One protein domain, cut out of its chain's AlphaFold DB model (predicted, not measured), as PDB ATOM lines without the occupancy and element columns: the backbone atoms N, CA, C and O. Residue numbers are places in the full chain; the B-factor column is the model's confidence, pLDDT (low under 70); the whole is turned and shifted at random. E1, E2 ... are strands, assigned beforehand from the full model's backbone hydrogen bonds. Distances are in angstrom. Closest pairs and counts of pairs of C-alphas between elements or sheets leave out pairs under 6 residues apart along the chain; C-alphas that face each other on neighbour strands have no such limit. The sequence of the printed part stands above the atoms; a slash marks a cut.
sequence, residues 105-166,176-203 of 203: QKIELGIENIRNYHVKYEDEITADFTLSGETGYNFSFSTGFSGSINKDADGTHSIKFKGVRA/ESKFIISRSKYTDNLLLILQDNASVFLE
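AT A GLANCE: This is residues 105 to 166 and 176 to 203 of the 203 residues of an uncharacterized protein of candidate division KSB1 bacterium 4572_119 (UniProt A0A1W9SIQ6). Two antiparallel sheets lie partly face to face as an incomplete sandwich: a twisted, curled wall of six strands, with a small sheet of three strands opposite its E9, E2 and E3 part. The side between E6 and E7 stays open, and residues 195 to 197 link the sheets from E8 to E9. The printed part has 90 residues, no named helix and nine strands, E1 to E9 in chain order; the class is all strand. The sheet orders are E6, E5, E4, E3, E2, E9 and E1, E8, E7. The whole is compact, with a radius of gyration of the C-alphas of 12.6 A and spans of 36 by 27 by 21 A.

HOW THE PARTS SIT: In the large sheet, E2, residues 116 to 121, E3, 126 to 132, E4, 136 to 141, E5, 146 to 151, and E6, 157 to 162, form a meander, each strand the antiparallel neighbour of the one before. Within hydrogen-bond range are N 119 and O 127 at 2.7 A, N 130 and O 138 at 2.8 A, N 149 and O 137 at 2.7 A, and N 162 and O 146 at 2.7 A. E9, residues 198 to 202, is an edge strand, with N 201 and O 118 at 2.7 A. In the small sheet, E8, residues 190 to 194, is the inner strand. It pairs with E1, residues 106 to 109, through N 192 and O 107 at 2.8 A, and with E7, residues 179 to 183, through N 182 and O 191 at 2.8 A. E6 and E7 are apart.

IN THESE COORDINATES: E3 measures 18.9 A, E5 17.3 A and E4 17.0 A. E1 begins at C-alpha 106 (-2.039, 9.205, -30.420); E9 ends at C-alpha 202 (-1.705, 16.697, -17.892).

THE WHOLE: The two farthest C-alphas, of Asp 123 and Asp 154, are 37.6 A apart. Residues 167 to 175 are cut out, a gap of 12.2 A between C-alphas 166 and 176. Of the links that are printed whole, none is long. pLDDT is under 70 at residues 163 to 166, 176 to 177 and 185 to 188.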
ATOM      1  N   GLN A 105      -3.166   4.456 -30.093       86.94
ATOM      2  CA  GLN A 105      -3.718   5.807 -29.999       86.94
ATOM      3  C   GLN A 105      -2.608   6.861 -29.918       86.94
ATOM      4  O   GLN A 105      -1.436   6.558 -29.672       86.94
ATOM      5  N   LYS A 106      -2.982   8.110 -30.201       86.25
ATOM      6  CA  LYS A 106      -2.039   9.205 -30.420       86.25
ATOM      7  C   LYS A 106      -2.271  10.318 -29.414       86.25
ATOM      8  O   LYS A 106      -3.406  10.750 -29.230       86.25
ATOM      9  N   ILE A 107      -1.190  10.814 -28.832       86.25
ATOM     10  CA  ILE A 107      -1.171  12.070 -28.084       86.25
ATOM     11  C   ILE A 107      -0.670  13.145 -29.041       86.25
ATOM     12  O   ILE A 107       0.349  12.947 -29.700       86.25
ATOM     13  N   GLU A 108      -1.364  14.273 -29.128       84.69
ATOM     14  CA  GLU A 108      -0.871  15.438 -29.854       84.69
ATOM     15  C   GLU A 108      -0.291  16.445 -28.860       84.69
ATOM     16  O   GLU A 108      -1.016  17.000 -28.036       84.69
ATOM     17  N   LEU A 109       1.025  16.651 -28.904       82.19
ATOM     18  CA  LEU A 109       1.707  17.575 -28.003       82.19
ATOM     19  C   LEU A 109       1.481  19.019 -28.455       82.19
ATOM     20  O   LEU A 109       1.677  19.339 -29.626       82.19
ATOM     21  N   GLY A 110       1.121  19.900 -27.521       76.19
ATOM     22  CA  GLY A 110       0.958  21.337 -27.770       76.19
ATOM     23  C   GLY A 110      -0.431  21.759 -28.243       76.19
ATOM     24  O   GLY A 110      -0.677  22.954 -28.378       76.19
ATOM     25  N   ILE A 111      -1.354  20.813 -28.451       76.06
ATOM     26  CA  ILE A 111      -2.755  21.143 -28.756       76.06
ATOM     27  C   ILE A 111      -3.461  21.761 -27.546       76.06
ATOM     28  O   ILE A 111      -4.230  22.710 -27.651       76.06
ATOM     29  N   GLU A 112      -3.144  21.243 -26.367       72.56
ATOM     30  CA  GLU A 112      -3.533  21.817 -25.097       72.56
ATOM     31  C   GLU A 112      -2.326  22.595 -24.587       72.56
ATOM     32  O   GLU A 112      -1.216  22.071 -24.609       72.56
ATOM     33  N   ASN A 113      -2.522  23.841 -24.146       74.00
ATOM     34  CA  ASN A 113      -1.469  24.695 -23.580       74.00
ATOM     35  C   ASN A 113      -0.974  24.140 -22.223       74.00
ATOM     36  O   ASN A 113      -1.258  24.701 -21.162       74.00
ATOM     37  N   ILE A 114      -0.317  22.985 -22.283       79.38
ATOM     38  CA  ILE A 114       0.190  22.141 -21.206       79.38
ATOM     39  C   ILE A 114       1.702  22.150 -21.328       79.38
ATOM     40  O   ILE A 114       2.255  22.039 -22.424       79.38
ATOM     41  N   ARG A 115       2.372  22.297 -20.190       84.00
ATOM     42  CA  ARG A 115       3.831  22.346 -20.166       84.00
ATOM     43  C   ARG A 115       4.443  20.981 -19.942       84.00
ATOM     44  O   ARG A 115       5.544  20.771 -20.439       84.00
ATOM     45  N   ASN A 116       3.769  20.085 -19.225       89.69
ATOM     46  CA  ASN A 116       4.282  18.751 -18.980       89.69
ATOM     47  C   ASN A 116       3.223  17.672 -19.234       89.69
ATOM     48  O   ASN A 116       2.115  17.714 -18.701       89.69
ATOM     49  N   TYR A 117       3.595  16.680 -20.035       90.94
ATOM     50  CA  TYR A 117       2.829  15.452 -20.197       90.94
ATOM     51  C   TYR A 117       3.586  14.328 -19.501       90.94
ATOM     52  O   TYR A 117       4.634  13.898 -19.987       90.94
ATOM     53  N   HIS A 118       3.042  13.836 -18.394       93.75
ATOM     54  CA  HIS A 118       3.578  12.662 -17.714       93.75
ATOM     55  C   HIS A 118       2.841  11.416 -18.203       93.75
ATOM     56  O   HIS A 118       1.627  11.307 -18.069       93.75
ATOM     57  N   VAL A 119       3.551  10.467 -18.794       92.88
ATOM     58  CA  VAL A 119       3.007   9.239 -19.378       92.88
ATOM     59  C   VAL A 119       3.438   8.062 -18.519       92.88
ATOM     60  O   VAL A 119       4.629   7.841 -18.329       92.88
ATOM     61  N   LYS A 120       2.480   7.277 -18.036       94.25
ATOM     62  CA  LYS A 120       2.716   6.015 -17.336       94.25
ATOM     63  C   LYS A 120       2.214   4.857 -18.192       94.25
ATOM     64  O   LYS A 120       1.021   4.790 -18.483       94.25
ATOM     65  N   TYR A 121       3.116   3.968 -18.586       91.38
ATOM     66  CA  TYR A 121       2.813   2.768 -19.363       91.38
ATOM     67  C   TYR A 121       2.377   1.608 -18.454       91.38
ATOM     68  O   TYR A 121       2.602   1.634 -17.242       91.38
ATOM     69  N   GLU A 122       1.728   0.599 -19.038       89.44
ATOM     70  CA  GLU A 122       1.217  -0.580 -18.320       89.44
ATOM     71  C   GLU A 122       2.324  -1.397 -17.630       89.44
ATOM     72  O   GLU A 122       2.103  -1.966 -16.565       89.44
ATOM     73  N   ASP A 123       3.535  -1.394 -18.185       87.06
ATOM     74  CA  ASP A 123       4.721  -2.030 -17.605       87.06
ATOM     75  C   ASP A 123       5.449  -1.162 -16.562       87.06
ATOM     76  O   ASP A 123       6.603  -1.426 -16.227       87.06
ATOM     77  N   GLU A 124       4.779  -0.127 -16.047       87.94
ATOM     78  CA  GLU A 124       5.276   0.823 -15.045       87.94
ATOM     79  C   GLU A 124       6.443   1.710 -15.514       87.94
ATOM     80  O   GLU A 124       6.943   2.533 -14.738       87.94
ATOM     81  N   ILE A 125       6.853   1.630 -16.786       89.25
ATOM     82  CA  ILE A 125       7.754   2.630 -17.364       89.25
ATOM     83  C   ILE A 125       7.028   3.977 -17.376       89.25
ATOM     84  O   ILE A 125       5.850   4.070 -17.723       89.25
ATOM     85  N   THR A 126       7.737   5.042 -17.009       91.75
ATOM     86  CA  THR A 126       7.213   6.407 -17.080       91.75
ATOM     87  C   THR A 126       8.017   7.224 -18.074       91.75
ATOM     88  O   THR A 126       9.211   6.978 -18.264       91.75
ATOM     89  N   ALA A 127       7.369   8.195 -18.705       91.56
ATOM     90  CA  ALA A 127       7.998   9.162 -19.582       91.56
ATOM     91  C   ALA A 127       7.431  10.556 -19.335       91.56
ATOM     92  O   ALA A 127       6.221  10.735 -19.312       91.56
ATOM     93  N   ASP A 128       8.301  11.543 -19.209       92.69
ATOM     94  CA  ASP A 128       7.919  12.949 -19.134       92.69
ATOM     95  C   ASP A 128       8.201  13.616 -20.474       92.69
ATOM     96  O   ASP A 128       9.265  13.394 -21.051       92.69
ATOM     97  N   PHE A 129       7.267  14.432 -20.961       91.50
ATOM     98  CA  PHE A 129       7.443  15.298 -22.124       91.50
ATOM     99  C   PHE A 129       7.202  16.742 -21.697       91.50
ATOM    100  O   PHE A 129       6.064  17.181 -21.531       91.50
ATOM    101  N   THR A 130       8.286  17.493 -21.537       92.25
ATOM    102  CA  THR A 130       8.259  18.866 -21.034       92.25
ATOM    103  C   THR A 130       8.518  19.855 -22.160       92.25
ATOM    104  O   THR A 130       9.529  19.758 -22.858       92.25
ATOM    105  N   LEU A 131       7.634  20.837 -22.310       89.81
ATOM    106  CA  LEU A 131       7.776  21.916 -23.279       89.81
ATOM    107  C   LEU A 131       9.092  22.676 -23.043       89.81
ATOM    108  O   LEU A 131       9.377  23.166 -21.950       89.81
ATOM    109  N   SER A 132       9.888  22.782 -24.098       86.94
ATOM    110  CA  SER A 132      11.185  23.444 -24.160       86.94
ATOM    111  C   SER A 132      11.134  24.529 -25.235       86.94
ATOM    112  O   SER A 132      11.198  24.246 -26.430       86.94
ATOM    113  N   GLY A 133      11.012  25.788 -24.811       81.31
ATOM    114  CA  GLY A 133      10.804  26.924 -25.715       81.31
ATOM    115  C   GLY A 133       9.342  27.062 -26.151       81.31
ATOM    116  O   GLY A 133       8.437  26.762 -25.378       81.31
ATOM    117  N   GLU A 134       9.108  27.550 -27.373       76.56
ATOM    118  CA  GLU A 134       7.746  27.784 -27.883       76.56
ATOM    119  C   GLU A 134       7.092  26.529 -28.476       76.56
ATOM    120  O   GLU A 134       5.877  26.383 -28.414       76.56
ATOM    121  N   THR A 135       7.882  25.627 -29.065       75.88
ATOM    122  CA  THR A 135       7.364  24.452 -29.800       75.88
ATOM    123  C   THR A 135       8.195  23.180 -29.617       75.88
ATOM    124  O   THR A 135       7.832  22.129 -30.145       75.88
ATOM    125  N   GLY A 136       9.312  23.250 -28.888       86.25
ATOM    126  CA  GLY A 136      10.156  22.092 -28.612       86.25
ATOM    127  C   GLY A 136       9.686  21.319 -27.384       86.25
ATOM    128  O   GLY A 136       9.006  21.865 -26.524       86.25
ATOM    129  N   TYR A 137      10.083  20.057 -27.271       89.44
ATOM    130  CA  TYR A 137       9.833  19.207 -26.111       89.44
ATOM    131  C   TYR A 137      11.096  18.448 -25.733       89.44
ATOM    132  O   TYR A 137      11.706  17.790 -26.571       89.44
ATOM    133  N   ASN A 138      11.464  18.487 -24.461       91.25
ATOM    134  CA  ASN A 138      12.399  17.526 -23.892       91.25
ATOM    135  C   ASN A 138      11.617  16.305 -23.427       91.25
ATOM    136  O   ASN A 138      10.492  16.448 -22.954       91.25
ATOM    137  N   PHE A 139      12.211  15.121 -23.545       90.12
ATOM    138  CA  PHE A 139      11.616  13.914 -22.994       90.12
ATOM    139  C   PHE A 139      12.615  13.078 -22.207       90.12
ATOM    140  O   PHE A 139      13.809  13.042 -22.519       90.12
ATOM    141  N   SER A 140      12.116  12.376 -21.197       90.00
ATOM    142  CA  SER A 140      12.906  11.470 -20.363       90.00
ATOM    143  C   SER A 140      12.073  10.287 -19.910       90.00
ATOM    144  O   SER A 140      10.945  10.468 -19.473       90.00
ATOM    145  N   PHE A 141      12.653   9.096 -19.978       88.12
ATOM    146  CA  PHE A 141      12.066   7.839 -19.540       88.12
ATOM    147  C   PHE A 141      12.696   7.396 -18.223       88.12
ATOM    148  O   PHE A 141      13.888   7.617 -17.995       88.12
ATOM    149  N   SER A 142      11.936   6.680 -17.394       87.25
ATOM    150  CA  SER A 142      12.448   6.061 -16.161       87.25
ATOM    151  C   SER A 142      13.568   5.043 -16.409       87.25
ATOM    152  O   SER A 142      14.344   4.746 -15.506       87.25
ATOM    153  N   THR A 143      13.706   4.555 -17.644       81.75
ATOM    154  CA  THR A 143      14.810   3.693 -18.093       81.75
ATOM    155  C   THR A 143      16.138   4.434 -18.292       81.75
ATOM    156  O   THR A 143      17.152   3.804 -18.577       81.75
ATOM    157  N   GLY A 144      16.154   5.767 -18.183       77.62
ATOM    158  CA  GLY A 144      17.324   6.610 -18.451       77.62
ATOM    159  C   GLY A 144      17.460   7.056 -19.912       77.62
ATOM    160  O   GLY A 144      18.327   7.875 -20.226       77.62
ATOM    161  N   PHE A 145      16.598   6.573 -20.812       82.75
ATOM    162  CA  PHE A 145      16.506   7.089 -22.177       82.75
ATOM    163  C   PHE A 145      15.907   8.497 -22.172       82.75
ATOM    164  O   PHE A 145      14.862   8.739 -21.578       82.75
ATOM    165  N   SER A 146      16.554   9.448 -22.829       86.88
ATOM    166  CA  SER A 146      16.100  10.839 -22.861       86.88
ATOM    167  C   SER A 146      16.410  11.484 -24.200       86.88
ATOM    168  O   SER A 146      17.102  10.913 -25.043       86.88
ATOM    169  N   GLY A 147      15.893  12.680 -24.423       87.88
ATOM    170  CA  GLY A 147      16.130  13.395 -25.657       87.88
ATOM    171  C   GLY A 147      15.380  14.707 -25.736       87.88
ATOM    172  O   GLY A 147      14.809  15.196 -24.764       87.88
ATOM    173  N   SER A 148      15.410  15.286 -26.924       88.75
ATOM    174  CA  SER A 148      14.713  16.527 -27.230       88.75
ATOM    175  C   SER A 148      14.195  16.493 -28.655       88.75
ATOM    176  O   SER A 148      14.879  15.995 -29.551       88.75
ATOM    177  N   ILE A 149      13.039  17.096 -28.865       87.12
ATOM    178  CA  ILE A 149      12.428  17.340 -30.160       87.12
ATOM    179  C   ILE A 149      12.318  18.852 -30.297       87.12
ATOM    180  O   ILE A 149      11.668  19.488 -29.476       87.12
ATOM    181  N   ASN A 150      12.958  19.445 -31.298       86.06
ATOM    182  CA  ASN A 150      12.895  20.888 -31.528       86.06
ATOM    183  C   ASN A 150      12.401  21.159 -32.942       86.06
ATOM    184  O   ASN A 150      12.788  20.451 -33.869       86.06
ATOM    185  N   LYS A 151      11.561  22.182 -33.094       82.00
ATOM    186  CA  LYS A 151      11.157  22.686 -34.403       82.00
ATOM    187  C   LYS A 151      12.250  23.607 -34.935       82.00
ATOM    188  O   LYS A 151      12.630  24.567 -34.264       82.00
ATOM    189  N   ASP A 152      12.750  23.303 -36.120       81.38
ATOM    190  CA  ASP A 152      13.765  24.097 -36.801       81.38
ATOM    191  C   ASP A 152      13.119  25.248 -37.592       81.38
ATOM    192  O   ASP A 152      11.909  25.269 -37.846       81.38
ATOM    193  N   ALA A 153      13.928  26.237 -37.983       80.56
ATOM    194  CA  ALA A 153      13.451  27.449 -38.659       80.56
ATOM    195  C   ALA A 153      12.793  27.178 -40.028       80.56
ATOM    196  O   ALA A 153      11.984  27.978 -40.491       80.56
ATOM    197  N   ASP A 154      13.119  26.054 -40.664       80.31
ATOM    198  CA  ASP A 154      12.534  25.595 -41.929       80.31
ATOM    199  C   ASP A 154      11.224  24.799 -41.743       80.31
ATOM    200  O   ASP A 154      10.644  24.312 -42.714       80.31
ATOM    201  N   GLY A 155      10.745  24.667 -40.500       72.19
ATOM    202  CA  GLY A 155       9.540  23.918 -40.144       72.19
ATOM    203  C   GLY A 155       9.753  22.412 -39.974       72.19
ATOM    204  O   GLY A 155       8.796  21.700 -39.643       72.19
ATOM    205  N   THR A 156      10.977  21.910 -40.168       77.69
ATOM    206  CA  THR A 156      11.332  20.525 -39.842       77.69
ATOM    207  C   THR A 156      11.456  20.329 -38.328       77.69
ATOM    208  O   THR A 156      11.370  21.280 -37.550       77.69
ATOM    209  N   HIS A 157      11.555  19.073 -37.888       77.94
ATOM    210  CA  HIS A 157      11.744  18.747 -36.477       77.94
ATOM    211  C   HIS A 157      13.017  17.926 -36.301       77.94
ATOM    212  O   HIS A 157      13.111  16.797 -36.790       77.94
ATOM    213  N   SER A 158      13.967  18.470 -35.550       82.00
ATOM    214  CA  SER A 158      15.173  17.772 -35.130       82.00
ATOM    215  C   SER A 158      14.906  16.972 -33.863       82.00
ATOM    216  O   SER A 158      14.581  17.531 -32.813       82.00
ATOM    217  N   ILE A 159      15.105  15.656 -33.946       83.25
ATOM    218  CA  ILE A 159      15.011  14.750 -32.800       83.25
ATOM    219  C   ILE A 159      16.424  14.336 -32.389       83.25
ATOM    220  O   ILE A 159      17.193  13.812 -33.195       83.25
ATOM    221  N   LYS A 160      16.769  14.570 -31.124       84.00
ATOM    222  CA  LYS A 160      18.040  14.162 -30.521       84.00
ATOM    223  C   LYS A 160      17.763  13.183 -29.397       84.00
ATOM    224  O   LYS A 160      16.910  13.447 -28.556       84.00
ATOM    225  N   PHE A 161      18.521  12.095 -29.364       81.31
ATOM    226  CA  PHE A 161      18.430  11.074 -28.328       81.31
ATOM    227  C   PHE A 161      19.720  11.041 -27.512       81.31
ATOM    228  O   PHE A 161      20.819  11.181 -28.051       81.31
ATOM    229  N   LYS A 162      19.576  10.820 -26.212       71.56
ATOM    230  CA  LYS A 162      20.643  10.522 -25.270       71.56
ATOM    231  C   LYS A 162      20.218   9.288 -24.480       71.56
ATOM    232  O   LYS A 162      19.346   9.353 -23.618       71.56
ATOM    233  N   GLY A 163      20.838   8.162 -24.798       62.47
ATOM    234  CA  GLY A 163      20.673   6.908 -24.077       62.47
ATOM    235  C   GLY A 163      22.033   6.268 -23.847       62.47
ATOM    236  O   GLY A 163      22.959   6.467 -24.636       62.47
ATOM    237  N   VAL A 164      22.153   5.518 -22.757       55.53
ATOM    238  CA  VAL A 164      23.251   4.567 -22.597       55.53
ATOM    239  C   VAL A 164      22.909   3.383 -23.496       55.53
ATOM    240  O   VAL A 164      21.795   2.865 -23.444       55.53
ATOM    241  N   ARG A 165      23.822   3.022 -24.400       50.28
ATOM    242  CA  ARG A 165      23.669   1.822 -25.224       50.28
ATOM    243  C   ARG A 165      23.666   0.638 -24.256       50.28
ATOM    244  O   ARG A 165      24.628   0.517 -23.508       50.28
ATOM    245  N   ALA A 166      22.599  -0.161 -24.243       52.00
ATOM    246  CA  ALA A 166      22.580  -1.402 -23.472       52.00
ATOM    247  C   ALA A 166      23.789  -2.250 -23.897       52.00
ATOM    248  O   ALA A 166      24.065  -2.365 -25.102       52.00
ATOM    249  N   GLU A 176      12.172  -1.789 -26.385       56.28
ATOM    250  CA  GLU A 176      10.905  -1.604 -27.082       56.28
ATOM    251  C   GLU A 176      10.582  -0.109 -27.085       56.28
ATOM    252  O   GLU A 176      10.306   0.488 -26.044       56.28
ATOM    253  N   SER A 177      10.669   0.528 -28.256       64.94
ATOM    254  CA  SER A 177      10.249   1.922 -28.414       64.94
ATOM    255  C   SER A 177       8.810   2.066 -27.922       64.94
ATOM    256  O   SER A 177       7.897   1.493 -28.511       64.94
ATOM    257  N   LYS A 178       8.584   2.835 -26.853       81.00
ATOM    258  CA  LYS A 178       7.244   3.016 -26.263       81.00
ATOM    259  C   LYS A 178       6.355   3.992 -27.039       81.00
ATOM    260  O   LYS A 178       5.163   4.129 -26.756       81.00
ATOM    261  N   PHE A 179       6.913   4.647 -28.053       80.00
ATOM    262  CA  PHE A 179       6.202   5.576 -28.920       80.00
ATOM    263  C   PHE A 179       6.785   5.588 -30.339       80.00
ATOM    264  O   PHE A 179       7.924   5.186 -30.573       80.00
ATOM    265  N   ILE A 180       5.992   6.077 -31.288       81.38
ATOM    266  CA  ILE A 180       6.438   6.498 -32.619       81.38
ATOM    267  C   ILE A 180       6.120   7.985 -32.749       81.38
ATOM    268  O   ILE A 180       4.997   8.399 -32.462       81.38
ATOM    269  N   ILE A 181       7.090   8.780 -33.200       80.62
ATOM    270  CA  ILE A 181       6.868  10.198 -33.497       80.62
ATOM    271  C   ILE A 181       6.329  10.330 -34.920       80.62
ATOM    272  O   ILE A 181       6.885   9.785 -35.873       80.62
ATOM    273  N   SER A 182       5.256  11.093 -35.064       80.06
ATOM    274  CA  SER A 182       4.738  11.561 -36.344       80.06
ATOM    275  C   SER A 182       4.406  13.053 -36.258       80.06
ATOM    276  O   SER A 182       4.506  13.666 -35.197       80.06
ATOM    277  N   ARG A 183       4.006  13.645 -37.381       74.44
ATOM    278  CA  ARG A 183       3.570  15.042 -37.466       74.44
ATOM    279  C   ARG A 183       2.109  15.085 -37.878       74.44
ATOM    280  O   ARG A 183       1.720  14.405 -38.834       74.44
ATOM    281  N   SER A 184       1.306  15.883 -37.185       70.12
ATOM    282  CA  SER A 184      -0.060  16.159 -37.615       70.12
ATOM    283  C   SER A 184      -0.042  16.942 -38.924       70.12
ATOM    284  O   SER A 184       0.693  17.913 -39.075       70.12
ATOM    285  N   LYS A 185      -0.859  16.517 -39.892       68.00
ATOM    286  CA  LYS A 185      -1.014  17.225 -41.173       68.00
ATOM    287  C   LYS A 185      -1.843  18.505 -41.051       68.00
ATOM    288  O   LYS A 185      -1.818  19.309 -41.973       68.00
ATOM    289  N   TYR A 186      -2.607  18.643 -39.968       67.62
ATOM    290  CA  TYR A 186      -3.631  19.678 -39.823       67.62
ATOM    291  C   TYR A 186      -3.215  20.788 -38.861       67.62
ATOM    292  O   TYR A 186      -3.599  21.934 -39.052       67.62
ATOM    293  N   THR A 187      -2.427  20.446 -37.844       69.44
ATOM    294  CA  THR A 187      -2.035  21.359 -36.762       69.44
ATOM    295  C   THR A 187      -0.527  21.600 -36.709       69.44
ATOM    296  O   THR A 187      -0.070  22.394 -35.897       69.44
ATOM    297  N   ASP A 188       0.256  20.897 -37.538       68.94
ATOM    298  CA  ASP A 188       1.726  20.863 -37.515       68.94
ATOM    299  C   ASP A 188       2.361  20.432 -36.178       68.94
ATOM    300  O   ASP A 188       3.589  20.419 -36.058       68.94
ATOM    301  N   ASN A 189       1.547  20.013 -35.206       76.38
ATOM    302  CA  ASN A 189       1.985  19.516 -33.910       76.38
ATOM    303  C   ASN A 189       2.593  18.109 -34.002       76.38
ATOM    304  O   ASN A 189       2.351  17.339 -34.943       76.38
ATOM    305  N   LEU A 190       3.361  17.755 -32.971       80.44
ATOM    306  CA  LEU A 190       3.935  16.424 -32.811       80.44
ATOM    307  C   LEU A 190       2.876  15.430 -32.339       80.44
ATOM    308  O   LEU A 190       2.168  15.668 -31.363       80.44
ATOM    309  N   LEU A 191       2.822  14.283 -33.010       84.25
ATOM    310  CA  LEU A 191       1.986  13.149 -32.644       84.25
ATOM    311  C   LEU A 191       2.856  12.050 -32.037       84.25
ATOM    312  O   LEU A 191       3.729  11.506 -32.714       84.25
ATOM    313  N   LEU A 192       2.579  11.681 -30.793       87.06
ATOM    314  CA  LEU A 192       3.145  10.504 -30.143       87.06
ATOM    315  C   LEU A 192       2.167   9.341 -30.284       87.06
ATOM    316  O   LEU A 192       1.126   9.316 -29.634       87.06
ATOM    317  N   ILE A 193       2.492   8.376 -31.140       87.44
ATOM    318  CA  ILE A 193       1.715   7.143 -31.298       87.44
ATOM    319  C   ILE A 193       2.211   6.139 -30.263       87.44
ATOM    320  O   ILE A 193       3.321   5.617 -30.390       87.44
ATOM    321  N   LEU A 194       1.398   5.859 -29.253       88.69
ATOM    322  CA  LEU A 194       1.776   4.980 -28.152       88.69
ATOM    323  C   LEU A 194       1.873   3.530 -28.630       88.69
ATOM    324  O   LEU A 194       0.973   3.028 -29.305       88.69
ATOM    325  N   GLN A 195       2.971   2.854 -28.298       88.50
ATOM    326  CA  GLN A 195       3.183   1.440 -28.648       88.50
ATOM    327  C   GLN A 195       2.646   0.472 -27.590       88.50
ATOM    328  O   GLN A 195       2.675  -0.744 -27.792       88.50
ATOM    329  N   ASP A 196       2.107   1.019 -26.506       89.38
ATOM    330  CA  ASP A 196       1.566   0.306 -25.360       89.38
ATOM    331  C   ASP A 196       0.374   1.084 -24.784       89.38
ATOM    332  O   ASP A 196       0.164   2.251 -25.140       89.38
ATOM    333  N   ASN A 197      -0.420   0.450 -23.925       91.06
ATOM    334  CA  ASN A 197      -1.437   1.159 -23.155       91.06
ATOM    335  C   ASN A 197      -0.751   2.144 -22.203       91.06
ATOM    336  O   ASN A 197       0.295   1.838 -21.625       91.06
ATOM    337  N   ALA A 198      -1.327   3.333 -22.039       92.69
ATOM    338  CA  ALA A 198      -0.748   4.337 -21.156       92.69
ATOM    339  C   ALA A 198      -1.795   5.259 -20.535       92.69
ATOM    340  O   ALA A 198      -2.782   5.631 -21.173       92.69
ATOM    341  N   SER A 199      -1.522   5.696 -19.314       93.56
ATOM    342  CA  SER A 199      -2.197   6.818 -18.672       93.56
ATOM    343  C   SER A 199      -1.331   8.069 -18.799       93.56
ATOM    344  O   SER A 199      -0.174   8.075 -18.393       93.56
ATOM    345  N   VAL A 200      -1.895   9.142 -19.338       91.69
ATOM    346  CA  VAL A 200      -1.240  10.438 -19.523       91.69
ATOM    347  C   VAL A 200      -1.836  11.433 -18.545       91.69
ATOM    348  O   VAL A 200      -3.045  11.662 -18.542       91.69
ATOM    349  N   PHE A 201      -0.993  12.037 -17.729       91.81
ATOM    350  CA  PHE A 201      -1.339  13.074 -16.775       91.81
ATOM    351  C   PHE A 201      -0.924  14.422 -17.357       91.81
ATOM    352  O   PHE A 201       0.179  14.575 -17.887       91.81
ATOM    353  N   LEU A 202      -1.859  15.365 -17.320       87.56
ATOM    354  CA  LEU A 202      -1.705  16.697 -17.892       87.56
ATOM    355  C   LEU A 202      -1.380  17.674 -16.759       87.56
ATOM    356  O   LEU A 202      -2.250  17.924 -15.919       87.56
ATOM    357  N   GLU A 203      -0.151  18.197 -16.741       78.31
ATOM    358  CA  GLU A 203       0.391  19.058 -15.673       78.31
ATOM    359  C   GLU A 203       0.835  20.447 -16.173       78.31
ATOM    360  O   GLU A 203       1.484  20.573 -17.247       78.31
TER     361      GLU A 203